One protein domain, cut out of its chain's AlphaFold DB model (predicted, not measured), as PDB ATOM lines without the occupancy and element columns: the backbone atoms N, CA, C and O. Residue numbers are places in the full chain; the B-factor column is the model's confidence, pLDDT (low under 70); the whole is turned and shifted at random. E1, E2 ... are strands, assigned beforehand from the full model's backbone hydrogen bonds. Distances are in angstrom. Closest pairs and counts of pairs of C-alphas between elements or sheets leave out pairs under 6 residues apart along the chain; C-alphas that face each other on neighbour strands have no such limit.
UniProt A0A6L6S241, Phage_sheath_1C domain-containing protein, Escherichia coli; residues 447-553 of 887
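Overview. This is residues 447 to 553 of the 887 residues of the protein "Phage_sheath_1C domain-containing protein" of Escherichia coli (UniProt A0A6L6S241). With little regular structure, this is two small, twisted four-strand sheets, E3 E4 E5 E6 and E2 E1 E8 E7, following each other along the longest axis and partly face to face, amid loops. The printed part has 107 residues, no named helix and strands E1 to E8 in chain order, 36 residues, all strand; both sheets are mixed. It is compact, radius of gyration of the C-alphas 13.3 A, spans 34 by 32 by 25 A.

Along the chain. E5, residues 498 to 504, measures 19.4 A from (-33.305, -37.228, 22.718). Its neighbours are E4, residues 486 to 490, and E6, residues 507 to 510, and E3, residues 473 to 475, is the edge strand next to E4. The other sheet has E1, 455 to 459, E2, 464 to 467, E7, 522 to 525, and E8, 544 to 547, ending at (-27.900, -36.508, 10.969).

Arrangement. E4 E5 E6 is a meander, each strand the antiparallel neighbour of the one before: N 487 and O 501, 2.9 A; N 502 and O 509, 2.9 A. E3 is parallel to E4: N 474 and O 486, 2.9 A. E1 is antiparallel to E2, N 457 and O 466 2.8 A, and to E8, N 456 and O 545 2.8 A. E7 is parallel to E8: N 523 and O 544, 3.0 A. E5 and E8 are apart.

Size, cuts and confidence. The farthest C-alphas, Asn 447 and Ala 461, are 38.4 A apart. Links E6 to E7 and E7 to E8 are long. The printed part has no cut; its mean pLDDT is 93.7, and no printed residue is under 70.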
ATOM      1  N   ASN A 447     -24.063 -46.737  24.764       80.88
ATOM      2  CA  ASN A 447     -24.562 -46.817  26.142       80.88
ATOM      3  C   ASN A 447     -23.570 -46.192  27.149       80.88
ATOM      4  O   ASN A 447     -23.146 -46.829  28.118       80.88
ATOM      5  N   SER A 448     -23.152 -44.954  26.866       81.62
ATOM      6  CA  SER A 448     -22.162 -44.199  27.641       81.62
ATOM      7  C   SER A 448     -22.636 -42.769  27.902       81.62
ATOM      8  O   SER A 448     -23.460 -42.251  27.153       81.62
ATOM      9  N   ASP A 449     -22.066 -42.108  28.911       79.62
ATOM     10  CA  ASP A 449     -22.406 -40.721  29.266       79.62
ATOM     11  C   ASP A 449     -22.046 -39.689  28.166       79.62
ATOM     12  O   ASP A 449     -22.494 -38.547  28.222       79.62
ATOM     13  N   ASN A 450     -21.234 -40.074  27.168       84.44
ATOM     14  CA  ASN A 450     -20.768 -39.217  26.071       84.44
ATOM     15  C   ASN A 450     -21.351 -39.691  24.727       84.44
ATOM     16  O   ASN A 450     -20.636 -40.286  23.923       84.44
ATOM     17  N   LEU A 451     -22.645 -39.463  24.495       90.81
ATOM     18  CA  LEU A 451     -23.314 -39.867  23.250       90.81
ATOM     19  C   LEU A 451     -23.001 -38.918  22.084       90.81
ATOM     20  O   LEU A 451     -23.060 -37.694  22.218       90.81
ATOM     21  N   THR A 452     -22.752 -39.493  20.914       93.06
ATOM     22  CA  THR A 452     -22.491 -38.773  19.665       93.06
ATOM     23  C   THR A 452     -23.800 -38.310  19.026       93.06
ATOM     24  O   THR A 452     -24.656 -39.128  18.693       93.06
ATOM     25  N   VAL A 453     -23.952 -36.997  18.817       95.12
ATOM     26  CA  VAL A 453     -25.103 -36.405  18.111       95.12
ATOM     27  C   VAL A 453     -24.608 -35.399  17.073       95.12
ATOM     28  O   VAL A 453     -24.029 -34.361  17.420       95.12
ATOM     29  N   THR A 454     -24.841 -35.699  15.796       96.31
ATOM     30  CA  THR A 454     -24.423 -34.874  14.652       96.31
ATOM     31  C   THR A 454     -25.616 -34.089  14.118       96.31
ATOM     32  O   THR A 454     -26.706 -34.627  13.935       96.31
ATOM     33  N   MET A 455     -25.431 -32.785  13.912       96.38
ATOM     34  CA  MET A 455     -26.506 -31.860  13.550       96.38
ATOM     35  C   MET A 455     -26.015 -30.794  12.581       96.38
ATOM     36  O   MET A 455     -24.871 -30.343  12.666       96.38
ATOM     37  N   TYR A 456     -26.923 -30.343  11.724       96.81
ATOM     38  CA  TYR A 456     -26.716 -29.292  10.742       96.81
ATOM     39  C   TYR A 456     -27.780 -28.195  10.881       96.81
ATOM     40  O   TYR A 456     -28.833 -28.408  11.484       96.81
ATOM     41  N   VAL A 457     -27.524 -27.019  10.316       96.31
ATOM     42  CA  VAL A 457     -28.454 -25.882  10.277       96.31
ATOM     43  C   VAL A 457     -28.602 -25.391   8.836       96.31
ATOM     44  O   VAL A 457     -27.619 -25.311   8.109       96.31
ATOM     45  N   ALA A 458     -29.826 -25.073   8.410       96.75
ATOM     46  CA  ALA A 458     -30.088 -24.626   7.041       96.75
ATOM     47  C   ALA A 458     -29.587 -23.189   6.784       96.75
ATOM     48  O   ALA A 458     -30.127 -22.240   7.373       96.75
ATOM     49  N   ASP A 459     -28.640 -23.026   5.853       96.38
ATOM     50  CA  ASP A 459     -28.353 -21.757   5.174       96.38
ATOM     51  C   ASP A 459     -29.125 -21.705   3.844       96.38
ATOM     52  O   ASP A 459     -28.742 -22.272   2.818       96.38
ATOM     53  N   VAL A 460     -30.238 -20.972   3.865       94.44
ATOM     54  CA  VAL A 460     -31.142 -20.784   2.721       94.44
ATOM     55  C   VAL A 460     -30.575 -19.787   1.698       94.44
ATOM     56  O   VAL A 460     -31.060 -19.725   0.567       94.44
ATOM     57  N   ALA A 461     -29.558 -18.996   2.054       94.69
ATOM     58  CA  ALA A 461     -28.916 -18.056   1.138       94.69
ATOM     59  C   ALA A 461     -27.886 -18.737   0.222       94.69
ATOM     60  O   ALA A 461     -27.725 -18.295  -0.919       94.69
ATOM     61  N   ASN A 462     -27.226 -19.797   0.701       95.25
ATOM     62  CA  ASN A 462     -26.274 -20.599  -0.076       95.25
ATOM     63  C   ASN A 462     -26.843 -21.951  -0.567       95.25
ATOM     64  O   ASN A 462     -26.264 -22.537  -1.477       95.25
ATOM     65  N   ASP A 463     -27.997 -22.391  -0.042       95.75
ATOM     66  CA  ASP A 463     -28.586 -23.733  -0.243       95.75
ATOM     67  C   ASP A 463     -27.704 -24.865   0.326       95.75
ATOM     68  O   ASP A 463     -27.578 -25.950  -0.244       95.75
ATOM     69  N   GLU A 464     -27.083 -24.595   1.478       95.94
ATOM     70  CA  GLU A 464     -26.146 -25.490   2.164       95.94
ATOM     71  C   GLU A 464     -26.618 -25.824   3.594       95.94
ATOM     72  O   GLU A 464     -27.411 -25.109   4.213       95.94
ATOM     73  N   TRP A 465     -26.133 -26.952   4.118       96.75
ATOM     74  CA  TRP A 465     -26.383 -27.415   5.483       96.75
ATOM     75  C   TRP A 465     -25.105 -27.229   6.316       96.75
ATOM     76  O   TRP A 465     -24.145 -27.984   6.164       96.75
ATOM     77  N   ASP A 466     -25.094 -26.230   7.198       96.31
ATOM     78  CA  ASP A 466     -23.946 -25.859   8.034       96.31
ATOM     79  C   ASP A 466     -23.802 -26.796   9.242       96.31
ATOM     80  O   ASP A 466     -24.726 -26.936  10.041       96.31
ATOM     81  N   LEU A 467     -22.631 -27.416   9.420       96.56
ATOM     82  CA  LEU A 467     -22.365 -28.331  10.538       96.56
ATOM     83  C   LEU A 467     -22.320 -27.588  11.887       96.56
ATOM     84  O   LEU A 467     -21.506 -26.678  12.082       96.56
ATOM     85  N   VAL A 468     -23.111 -28.042  12.865       96.69
ATOM     86  CA  VAL A 468     -23.081 -27.521  14.240       96.69
ATOM     87  C   VAL A 468     -21.822 -28.013  14.958       96.69
ATOM     88  O   VAL A 468     -21.756 -29.149  15.430       96.69
ATOM     89  N   GLN A 469     -20.823 -27.130  15.044       96.06
ATOM     90  CA  GLN A 469     -19.540 -27.393  15.710       96.06
ATOM     91  C   GLN A 469     -19.715 -27.701  17.210       96.06
ATOM     92  O   GLN A 469     -20.643 -27.205  17.853       96.06
ATOM     93  N   GLU A 470     -18.794 -28.479  17.784       92.50
ATOM     94  CA  GLU A 470     -18.850 -28.940  19.182       92.50
ATOM     95  C   GLU A 470     -18.881 -27.793  20.205       92.50
ATOM     96  O   GLU A 470     -19.587 -27.870  21.209       92.50
ATOM     97  N   GLU A 471     -18.183 -26.686  19.948       94.56
ATOM     98  CA  GLU A 471     -18.222 -25.489  20.794       94.56
ATOM     99  C   GLU A 471     -19.583 -24.771  20.797       94.56
ATOM    100  O   GLU A 471     -19.848 -23.990  21.707       94.56
ATOM    101  N   ASN A 472     -20.457 -25.056  19.824       95.56
ATOM    102  CA  ASN A 472     -21.764 -24.416  19.649       95.56
ATOM    103  C   ASN A 472     -22.952 -25.281  20.105       95.56
ATOM    104  O   ASN A 472     -24.093 -24.809  20.043       95.56
ATOM    105  N   LYS A 473     -22.719 -26.506  20.597       95.31
ATOM    106  CA  LYS A 473     -23.764 -27.391  21.144       95.31
ATOM    107  C   LYS A 473     -23.411 -27.962  22.519       95.31
ATOM    108  O   LYS A 473     -22.242 -28.032  22.890       95.31
ATOM    109  N   TYR A 474     -24.422 -28.405  23.254       96.38
ATOM    110  CA  TYR A 474     -24.300 -29.283  24.420       96.38
ATOM    111  C   TYR A 474     -24.989 -30.622  24.141       96.38
ATOM    112  O   TYR A 474     -26.061 -30.633  23.542       96.38
ATOM    113  N   VAL A 475     -24.418 -31.729  24.622       94.94
ATOM    114  CA  VAL A 475     -25.076 -33.047  24.679       94.94
ATOM    115  C   VAL A 475     -24.906 -33.573  26.104       94.94
ATOM    116  O   VAL A 475     -23.829 -34.030  26.469       94.94
ATOM    117  N   GLN A 476     -25.927 -33.395  26.945       93.69
ATOM    118  CA  GLN A 476     -25.900 -33.748  28.374       93.69
ATOM    119  C   GLN A 476     -27.314 -33.743  28.969       93.69
ATOM    120  O   GLN A 476     -28.192 -33.051  28.460       93.69
ATOM    121  N   VAL A 477     -27.533 -34.501  30.047       91.75
ATOM    122  CA  VAL A 477     -28.853 -34.635  30.699       91.75
ATOM    123  C   VAL A 477     -29.208 -33.420  31.565       91.75
ATOM    124  O   VAL A 477     -30.352 -32.974  31.553       91.75
ATOM    125  N   ASP A 478     -28.242 -32.870  32.305       92.56
ATOM    126  CA  ASP A 478     -28.449 -31.666  33.117       92.56
ATOM    127  C   ASP A 478     -28.542 -30.413  32.232       92.56
ATOM    128  O   ASP A 478     -27.775 -30.268  31.277       92.56
ATOM    129  N   GLU A 479     -29.427 -29.475  32.580       95.25
ATOM    130  CA  GLU A 479     -29.610 -28.216  31.846       95.25
ATOM    131  C   GLU A 479     -28.326 -27.352  31.875       95.25
ATOM    132  O   GLU A 479     -27.871 -26.950  32.954       95.25
ATOM    133  N   PRO A 480     -27.702 -27.064  30.716       95.81
ATOM    134  CA  PRO A 480     -26.487 -26.261  30.636       95.81
ATOM    135  C   PRO A 480     -26.793 -24.760  30.677       95.81
ATOM    136  O   PRO A 480     -27.923 -24.319  30.464       95.81
ATOM    137  N   ALA A 481     -25.754 -23.942  30.855       95.12
ATOM    138  CA  ALA A 481     -25.869 -22.507  30.613       95.12
ATOM    139  C   ALA A 481     -26.286 -22.236  29.154       95.12
ATOM    140  O   ALA A 481     -25.758 -22.846  28.225       95.12
ATOM    141  N   ALA A 482     -27.201 -21.289  28.948       94.12
ATOM    142  CA  ALA A 482     -27.633 -20.843  27.624       94.12
ATOM    143  C   ALA A 482     -26.603 -19.893  26.972       94.12
ATOM    144  O   ALA A 482     -26.912 -18.751  26.623       94.12
ATOM    145  N   ASP A 483     -25.359 -20.358  26.820       94.50
ATOM    146  CA  ASP A 483     -24.256 -19.656  26.143       94.50
ATOM    147  C   ASP A 483     -23.850 -20.284  24.790       94.50
ATOM    148  O   ASP A 483     -23.116 -19.663  24.019       94.50
ATOM    149  N   ARG A 484     -24.390 -21.468  24.461       94.75
ATOM    150  CA  ARG A 484     -24.270 -22.152  23.156       94.75
ATOM    151  C   ARG A 484     -25.560 -22.057  22.337       94.75
ATOM    152  O   ARG A 484     -26.588 -21.631  22.853       94.75
ATOM    153  N   LEU A 485     -25.521 -22.454  21.061       94.25
ATOM    154  CA  LEU A 485     -26.667 -22.362  20.142       94.25
ATOM    155  C   LEU A 485     -27.715 -23.459  20.374       94.25
ATOM    156  O   LEU A 485     -28.913 -23.189  20.281       94.25
ATOM    157  N   ILE A 486     -27.266 -24.688  20.645       96.44
ATOM    158  CA  ILE A 486     -28.102 -25.895  20.744       96.44
ATOM    159  C   ILE A 486     -27.797 -26.653  22.042       96.44
ATOM    160  O   ILE A 486     -26.642 -26.737  22.462       96.44
ATOM    161  N   TRP A 487     -28.813 -27.267  22.640       97.00
ATOM    162  CA  TRP A 487     -28.659 -28.291  23.674       97.00
ATOM    163  C   TRP A 487     -29.478 -29.527  23.293       97.00
ATOM    164  O   TRP A 487     -30.636 -29.428  22.894       97.00
ATOM    165  N   VAL A 488     -28.855 -30.697  23.400       96.69
ATOM    166  CA  VAL A 488     -29.486 -32.008  23.270       96.69
ATOM    167  C   VAL A 488     -29.487 -32.670  24.642       96.69
ATOM    168  O   VAL A 488     -28.434 -32.808  25.269       96.69
ATOM    169  N   CYS A 489     -30.664 -33.094  25.089       95.50
ATOM    170  CA  CYS A 489     -30.887 -33.792  26.347       95.50
ATOM    171  C   CYS A 489     -31.151 -35.284  26.073       95.50
ATOM    172  O   CYS A 489     -32.242 -35.624  25.605       95.50
ATOM    173  N   PRO A 490     -30.200 -36.195  26.358       93.94
ATOM    174  CA  PRO A 490     -30.427 -37.632  26.241       93.94
ATOM    175  C   PRO A 490     -31.446 -38.119  27.276       93.94
ATOM    176  O   PRO A 490     -31.209 -38.084  28.484       93.94
ATOM    177  N   LEU A 491     -32.587 -38.615  26.808       90.25
ATOM    178  CA  LEU A 491     -33.653 -39.125  27.663       90.25
ATOM    179  C   LEU A 491     -33.259 -40.511  28.181       90.25
ATOM    180  O   LEU A 491     -32.937 -41.405  27.398       90.25
ATOM    181  N   SER A 492     -33.254 -40.688  29.505       87.00
ATOM    182  CA  SER A 492     -32.818 -41.934  30.155       87.00
ATOM    183  C   SER A 492     -31.404 -42.366  29.712       87.00
ATOM    184  O   SER A 492     -31.185 -43.523  29.369       87.00
ATOM    185  N   GLN A 493     -30.453 -41.419  29.657       87.31
ATOM    186  CA  GLN A 493     -29.110 -41.599  29.069       87.31
ATOM    187  C   GLN A 493     -29.142 -42.083  27.604       87.31
ATOM    188  O   GLN A 493     -28.359 -42.933  27.196       87.31
ATOM    189  N   GLY A 494     -30.086 -41.568  26.810       86.31
ATOM    190  CA  GLY A 494     -30.262 -41.893  25.389       86.31
ATOM    191  C   GLY A 494     -31.084 -43.157  25.110       86.31
ATOM    192  O   GLY A 494     -31.535 -43.343  23.982       86.31
ATOM    193  N   ILE A 495     -31.356 -43.991  26.123       88.00
ATOM    194  CA  ILE A 495     -32.183 -45.206  25.990       88.00
ATOM    195  C   ILE A 495     -33.594 -44.865  25.482       88.00
ATOM    196  O   ILE A 495     -34.185 -45.625  24.712       88.00
ATOM    197  N   ASP A 496     -34.115 -43.693  25.855       88.25
ATOM    198  CA  ASP A 496     -35.432 -43.205  25.443       88.25
ATOM    199  C   ASP A 496     -35.368 -42.166  24.305       88.25
ATOM    200  O   ASP A 496     -36.384 -41.550  23.980       88.25
ATOM    201  N   GLY A 497     -34.199 -41.992  23.676       92.12
ATOM    202  CA  GLY A 497     -33.950 -41.010  22.620       92.12
ATOM    203  C   GLY A 497     -33.461 -39.659  23.151       92.12
ATOM    204  O   GLY A 497     -32.755 -39.593  24.159       92.12
ATOM    205  N   TYR A 498     -33.821 -38.575  22.462       94.62
ATOM    206  CA  TYR A 498     -33.305 -37.228  22.718       94.62
ATOM    207  C   TYR A 498     -34.409 -36.170  22.661       94.62
ATOM    208  O   TYR A 498     -35.260 -36.208  21.774       94.62
ATOM    209  N   ASP A 499     -34.324 -35.180  23.549       95.44
ATOM    210  CA  ASP A 499     -34.993 -33.886  23.392       95.44
ATOM    211  C   ASP A 499     -33.995 -32.841  22.865       95.44
ATOM    212  O   ASP A 499     -32.846 -32.795  23.307       95.44
ATOM    213  N   PHE A 500     -34.437 -31.974  21.948       96.62
ATOM    214  CA  PHE A 500     -33.605 -30.938  21.324       96.62
ATOM    215  C   PHE A 500     -34.102 -29.533  21.693       96.62
ATOM    216  O   PHE A 500     -35.302 -29.252  21.659       96.62
ATOM    217  N   TYR A 501     -33.170 -28.634  22.001       96.75
ATOM    218  CA  TYR A 501     -33.420 -27.261  22.432       96.75
ATOM    219  C   TYR A 501     -32.554 -26.289  21.629       96.75
ATOM    220  O   TYR A 501     -31.369 -26.544  21.400       96.75
ATOM    221  N   ARG A 502     -33.122 -25.140  21.248       95.00
ATOM    222  CA  ARG A 502     -32.374 -24.000  20.701       95.00
ATOM    223  C   ARG A 502     -32.295 -22.871  21.722       95.00
ATOM    224  O   ARG A 502     -33.244 -22.641  22.468       95.00
ATOM    225  N   ASN A 503     -31.191 -22.139  21.724       94.88
ATOM    226  CA  ASN A 503     -31.060 -20.904  22.488       94.88
ATOM    227  C   ASN A 503     -31.826 -19.773  21.782       94.88
ATOM    228  O   ASN A 503     -31.669 -19.573  20.572       94.88
ATOM    229  N   VAL A 504     -32.652 -19.043  22.530       93.19
ATOM    230  CA  VAL A 504     -33.299 -17.803  22.090       93.19
ATOM    231  C   VAL A 504     -33.076 -16.744  23.165       93.19
ATOM    232  O   VAL A 504     -33.605 -16.855  24.265       93.19
ATOM    233  N   ASP A 505     -32.275 -15.725  22.845       91.94
ATOM    234  CA  ASP A 505     -31.948 -14.582  23.715       91.94
ATOM    235  C   ASP A 505     -31.456 -14.938  25.143       91.94
ATOM    236  O   ASP A 505     -31.551 -14.117  26.058       91.94
ATOM    237  N   GLY A 506     -30.868 -16.128  25.331       93.06
ATOM    238  CA  GLY A 506     -30.364 -16.619  26.620       93.06
ATOM    239  C   GLY A 506     -31.305 -17.572  27.370       93.06
ATOM    240  O   GLY A 506     -31.040 -17.875  28.529       93.06
ATOM    241  N   GLU A 507     -32.372 -18.054  26.730       95.56
ATOM    242  CA  GLU A 507     -33.315 -19.046  27.268       95.56
ATOM    243  C   GLU A 507     -33.351 -20.300  26.368       95.56
ATOM    244  O   GLU A 507     -33.255 -20.199  25.139       95.56
ATOM    245  N   TRP A 508     -33.519 -21.493  26.953       97.06
ATOM    246  CA  TRP A 508     -33.644 -22.746  26.194       97.06
ATOM    247  C   TRP A 508     -35.084 -22.988  25.727       97.06
ATOM    248  O   TRP A 508     -35.985 -23.274  26.516       97.06
ATOM    249  N   VAL A 509     -35.304 -22.940  24.413       95.44
ATOM    250  CA  VAL A 509     -36.595 -23.234  23.778       95.44
ATOM    251  C   VAL A 509     -36.564 -24.643  23.199       95.44
ATOM    252  O   VAL A 509     -35.788 -24.923  22.283       95.44
ATOM    253  N   LYS A 510     -37.425 -25.533  23.712       96.75
ATOM    254  CA  LYS A 510     -37.598 -26.881  23.152       96.75
ATOM    255  C   LYS A 510     -38.106 -26.794  21.710       96.75
ATOM    256  O   LYS A 510     -39.064 -26.072  21.434       96.75
ATOM    257  N   LEU A 511     -37.464 -27.541  20.821       96.44
ATOM    258  CA  LEU A 511     -37.856 -27.695  19.424       96.44
ATOM    259  C   LEU A 511     -38.926 -28.790  19.274       96.44
ATOM    260  O   LEU A 511     -38.980 -29.735  20.064       96.44
ATOM    261  N   ASP A 512     -39.758 -28.676  18.242       95.00
ATOM    262  CA  ASP A 512     -40.775 -29.667  17.888       95.00
ATOM    263  C   ASP A 512     -40.215 -30.642  16.841       95.00
ATOM    264  O   ASP A 512     -39.796 -30.235  15.758       95.00
ATOM    265  N   SER A 513     -40.182 -31.936  17.162       92.56
ATOM    266  CA  SER A 513     -39.705 -32.980  16.248       92.56
ATOM    267  C   SER A 513     -40.725 -33.366  15.168       92.56
ATOM    268  O   SER A 513     -40.354 -34.032  14.204       92.56
ATOM    269  N   THR A 514     -41.986 -32.940  15.298       91.44
ATOM    270  CA  THR A 514     -43.081 -33.224  14.351       91.44
ATOM    271  C   THR A 514     -43.336 -32.089  13.352       91.44
ATOM    272  O   THR A 514     -44.114 -32.246  12.412       91.44
ATOM    273  N   ASP A 515     -42.665 -30.945  13.515       93.12
ATOM    274  CA  ASP A 515     -42.745 -29.808  12.599       93.12
ATOM    275  C   ASP A 515     -41.527 -29.774  11.664       93.12
ATOM    276  O   ASP A 515     -40.410 -29.508  12.099       93.12
ATOM    277  N   GLN A 516     -41.738 -29.982  10.360       91.75
ATOM    278  CA  GLN A 516     -40.708 -29.771   9.330       91.75
ATOM    279  C   GLN A 516     -40.858 -28.424   8.582       91.75
ATOM    280  O   GLN A 516     -40.328 -28.267   7.481       91.75
ATOM    281  N   SER A 517     -41.616 -27.459   9.122       90.62
ATOM    282  CA  SER A 517     -42.067 -26.259   8.395       90.62
ATOM    283  C   SER A 517     -41.718 -24.908   9.037       90.62
ATOM    284  O   SER A 517     -41.539 -23.926   8.302       90.62
ATOM    285  N   THR A 518     -41.603 -24.819  10.370       92.81
ATOM    286  CA  THR A 518     -41.230 -23.576  11.072       92.81
ATOM    287  C   THR A 518     -39.812 -23.610  11.647       92.81
ATOM    288  O   THR A 518     -39.165 -24.648  11.732       92.81
ATOM    289  N   LEU A 519     -39.320 -22.446  12.083       90.69
ATOM    290  CA  LEU A 519     -37.998 -22.293  12.702       90.69
ATOM    291  C   LEU A 519     -37.857 -23.027  14.052       90.69
ATOM    292  O   LEU A 519     -36.735 -23.282  14.493       90.69
ATOM    293  N   ASN A 520     -38.967 -23.366  14.712       90.94
ATOM    294  CA  ASN A 520     -38.954 -24.177  15.935       90.94
ATOM    295  C   ASN A 520     -39.050 -25.683  15.642       90.94
ATOM    296  O   ASN A 520     -38.980 -26.479  16.575       90.94
ATOM    297  N   GLY A 521     -39.203 -26.054  14.372       93.69
ATOM    298  CA  GLY A 521     -39.168 -27.421  13.888       93.69
ATOM    299  C   GLY A 521     -37.753 -27.940  13.615       93.69
ATOM    300  O   GLY A 521     -36.755 -27.225  13.772       93.69
ATOM    301  N   MET A 522     -37.672 -29.187  13.155       95.69
ATOM    302  CA  MET A 522     -36.434 -29.831  12.707       95.69
ATOM    303  C   MET A 522     -36.704 -30.909  11.646       95.69
ATOM    304  O   MET A 522     -37.843 -31.327  11.454       95.69
ATOM    305  N   ILE A 523     -35.653 -31.387  10.978       95.62
ATOM    306  CA  ILE A 523     -35.708 -32.598  10.143       95.62
ATOM    307  C   ILE A 523     -34.714 -33.663  10.618       95.62
ATOM    308  O   ILE A 523     -33.755 -33.365  11.329       95.62
ATOM    309  N   PHE A 524     -34.919 -34.900  10.175       96.62
ATOM    310  CA  PHE A 524     -34.067 -36.048  10.475       96.62
ATOM    311  C   PHE A 524     -33.757 -36.788   9.173       96.62
ATOM    312  O   PHE A 524     -34.681 -37.163   8.453       96.62
ATOM    313  N   GLN A 525     -32.479 -36.981   8.850       95.81
ATOM    314  CA  GLN A 525     -32.050 -37.599   7.590       95.81
ATOM    315  C   GLN A 525     -30.668 -38.250   7.753       95.81
ATOM    316  O   GLN A 525     -29.911 -37.864   8.634       95.81
ATOM    317  N   ASP A 526     -30.323 -39.233   6.918       94.75
ATOM    318  CA  ASP A 526     -28.968 -39.807   6.864       94.75
ATOM    319  C   ASP A 526     -28.081 -38.995   5.898       94.75
ATOM    320  O   ASP A 526     -28.250 -39.069   4.676       94.75
ATOM    321  N   PHE A 527     -27.150 -38.193   6.428       94.62
ATOM    322  CA  PHE A 527     -26.261 -37.344   5.621       94.62
ATOM    323  C   PHE A 527     -25.076 -38.121   5.022       94.62
ATOM    324  O   PHE A 527     -24.386 -37.583   4.153       94.62
ATOM    325  N   ASN A 528     -24.874 -39.401   5.368       93.75
ATOM    326  CA  ASN A 528     -23.909 -40.255   4.659       93.75
ATOM    327  C   ASN A 528     -24.338 -40.540   3.209       93.75
ATOM    328  O   ASN A 528     -23.517 -40.970   2.393       93.75
ATOM    329  N   PHE A 529     -25.597 -40.249   2.860       93.19
ATOM    330  CA  PHE A 529     -26.139 -40.358   1.508       93.19
ATOM    331  C   PHE A 529     -26.681 -38.999   1.019       93.19
ATOM    332  O   PHE A 529     -27.895 -38.840   0.891       93.19
ATOM    333  N   PRO A 530     -25.821 -38.011   0.674       88.94
ATOM    334  CA  PRO A 530     -26.247 -36.644   0.340       88.94
ATOM    335  C   PRO A 530     -27.277 -36.527  -0.793       88.94
ATOM    336  O   PRO A 530     -28.030 -35.565  -0.842       88.94
ATOM    337  N   SER A 531     -27.368 -37.518  -1.687       90.56
ATOM    338  CA  SER A 531     -28.409 -37.590  -2.725       90.56
ATOM    339  C   SER A 531     -29.829 -37.845  -2.195       90.56
ATOM    340  O   SER A 531     -30.779 -37.772  -2.970       90.56
ATOM    341  N   GLN A 532     -29.968 -38.197  -0.914       89.31
ATOM    342  CA  GLN A 532     -31.240 -38.345  -0.203       89.31
ATOM    343  C   GLN A 532     -31.561 -37.126   0.679       89.31
ATOM    344  O   GLN A 532     -32.694 -36.994   1.133       89.31
ATOM    345  N   VAL A 533     -30.590 -36.236   0.921       93.88
ATOM    346  CA  VAL A 533     -30.768 -35.044   1.761       93.88
ATOM    347  C   VAL A 533     -31.527 -33.969   0.972       93.88
ATOM    348  O   VAL A 533     -31.067 -33.574  -0.102       93.88
ATOM    349  N   PRO A 534     -32.679 -33.470   1.459       94.00
ATOM    350  CA  PRO A 534     -33.387 -32.391   0.782       94.00
ATOM    351  C   PRO A 534     -32.613 -31.063   0.864       94.00
ATOM    352  O   PRO A 534     -31.966 -30.761   1.870       94.00
ATOM    353  N   ALA A 535     -32.700 -30.263  -0.200       95.00
ATOM    354  CA  ALA A 535     -32.051 -28.953  -0.310       95.00
ATOM    355  C   ALA A 535     -32.449 -28.005   0.839       95.00
ATOM    356  O   ALA A 535     -33.624 -27.929   1.212       95.00
ATOM    357  N   ALA A 536     -31.479 -27.268   1.390       94.94
ATOM    358  CA  ALA A 536     -31.679 -26.393   2.546       94.94
ATOM    359  C   ALA A 536     -32.672 -25.256   2.244       94.94
ATOM    360  O   ALA A 536     -33.473 -24.886   3.103       94.94
ATOM    361  N   ALA A 537     -32.709 -24.774   0.998       94.69
ATOM    362  CA  ALA A 537     -33.632 -23.749   0.511       94.69
ATOM    363  C   ALA A 537     -35.120 -24.169   0.485       94.69
ATOM    364  O   ALA A 537     -35.979 -23.355   0.137       94.69
ATOM    365  N   LEU A 538     -35.451 -25.412   0.859       94.31
ATOM    366  CA  LEU A 538     -36.828 -25.861   1.104       94.31
ATOM    367  C   LEU A 538     -37.338 -25.514   2.519       94.31
ATOM    368  O   LEU A 538     -38.540 -25.613   2.763       94.31
ATOM    369  N   TYR A 539     -36.451 -25.108   3.433       94.94
ATOM    370  CA  TYR A 539     -36.721 -24.944   4.867       94.94
ATOM    371  C   TYR A 539     -36.565 -23.493   5.347       94.94
ATOM    372  O   TYR A 539     -36.311 -22.573   4.568       94.94
ATOM    373  N   GLN A 540     -36.748 -23.259   6.653       94.31
ATOM    374  CA  GLN A 540     -36.479 -21.953   7.262       94.31
ATOM    375  C   GLN A 540     -34.981 -21.774   7.525       94.31
ATOM    376  O   GLN A 540     -34.321 -22.669   8.046       94.31
ATOM    377  N   ASN A 541     -34.450 -20.582   7.250       94.62
ATOM    378  CA  ASN A 541     -33.055 -20.267   7.549       94.62
ATOM    379  C   ASN A 541     -32.802 -20.332   9.063       94.62
ATOM    380  O   ASN A 541     -33.459 -19.617   9.823       94.62
ATOM    381  N   GLY A 542     -31.846 -21.145   9.510       92.44
ATOM    382  CA  GLY A 542     -31.621 -21.399  10.938       92.44
ATOM    383  C   GLY A 542     -32.439 -22.557  11.536       92.44
ATOM    384  O   GLY A 542     -32.438 -22.723  12.761       92.44
ATOM    385  N   MET A 543     -33.155 -23.333  10.716       95.25
ATOM    386  CA  MET A 543     -33.823 -24.581  11.113       95.25
ATOM    387  C   MET A 543     -32.806 -25.717  11.291       95.25
ATOM    388  O   MET A 543     -31.795 -25.753  10.589       95.25
ATOM    389  N   LEU A 544     -33.064 -26.620  12.241       96.31
ATOM    390  CA  LEU A 544     -32.161 -27.716  12.602       96.31
ATOM    391  C   LEU A 544     -32.412 -28.964  11.737       96.31
ATOM    392  O   LEU A 544     -33.560 -29.322  11.472       96.31
ATOM    393  N   ALA A 545     -31.347 -29.671  11.377       96.44
ATOM    394  CA  ALA A 545     -31.389 -31.050  10.911       96.44
ATOM    395  C   ALA A 545     -30.538 -31.936  11.825       96.44
ATOM    396  O   ALA A 545     -29.434 -31.550  12.214       96.44
ATOM    397  N   VAL A 546     -31.024 -33.131  12.144       96.94
ATOM    398  CA  VAL A 546     -30.253 -34.170  12.837       96.94
ATOM    399  C   VAL A 546     -29.790 -35.197  11.812       96.94
ATOM    400  O   VAL A 546     -30.593 -35.717  11.032       96.94
ATOM    401  N   ASP A 547     -28.494 -35.492  11.824       96.56
ATOM    402  CA  ASP A 547     -27.900 -36.508  10.969       96.56
ATOM    403  C   ASP A 547     -27.996 -37.880  11.635       96.56
ATOM    404  O   ASP A 547     -27.184 -38.237  12.491       96.56
ATOM    405  N   LEU A 548     -28.990 -38.660  11.215       95.81
ATOM    406  CA  LEU A 548     -29.196 -40.043  11.642       95.81
ATOM    407  C   LEU A 548     -28.010 -40.943  11.257       95.81
ATOM    408  O   LEU A 548     -27.754 -41.954  11.906       95.81
ATOM    409  N   GLY A 549     -27.270 -40.577  10.211       94.00
ATOM    410  CA  GLY A 549     -26.100 -41.304   9.741       94.00
ATOM    411  C   GLY A 549     -24.945 -41.295  10.741       94.00
ATOM    412  O   GLY A 549     -24.212 -42.282  10.829       94.00
ATOM    413  N   ASN A 550     -24.809 -40.224  11.528       94.38
ATOM    414  CA  ASN A 550     -23.713 -40.009  12.480       94.38
ATOM    415  C   ASN A 550     -24.217 -39.572  13.874       94.38
ATOM    416  O   ASN A 550     -23.549 -38.816  14.582       94.38
ATOM    417  N   THR A 551     -25.401 -40.049  14.268       94.75
ATOM    418  CA  THR A 551     -25.990 -39.873  15.606       94.75
ATOM    419  C   THR A 551     -26.291 -41.239  16.212       94.75
ATOM    420  O   THR A 551     -26.852 -42.101  15.537       94.75
ATOM    421  N   GLU A 552     -25.916 -41.442  17.473       95.12
ATOM    422  CA  GLU A 552     -26.194 -42.675  18.216       95.12
ATOM    423  C   GLU A 552     -27.695 -42.846  18.522       95.12
ATOM    424  O   GLU A 552     -28.502 -41.925  18.423       95.12
ATOM    425  N   GLY A 553     -28.093 -44.061  18.891       94.69
ATOM    426  CA  GLY A 553     -29.471 -44.427  19.202       94.69
ATOM    427  C   GLY A 553     -30.312 -44.827  17.987       94.69
ATOM    428  O   GLY A 553     -31.507 -45.048  18.152       94.69
TER     429      GLY A 553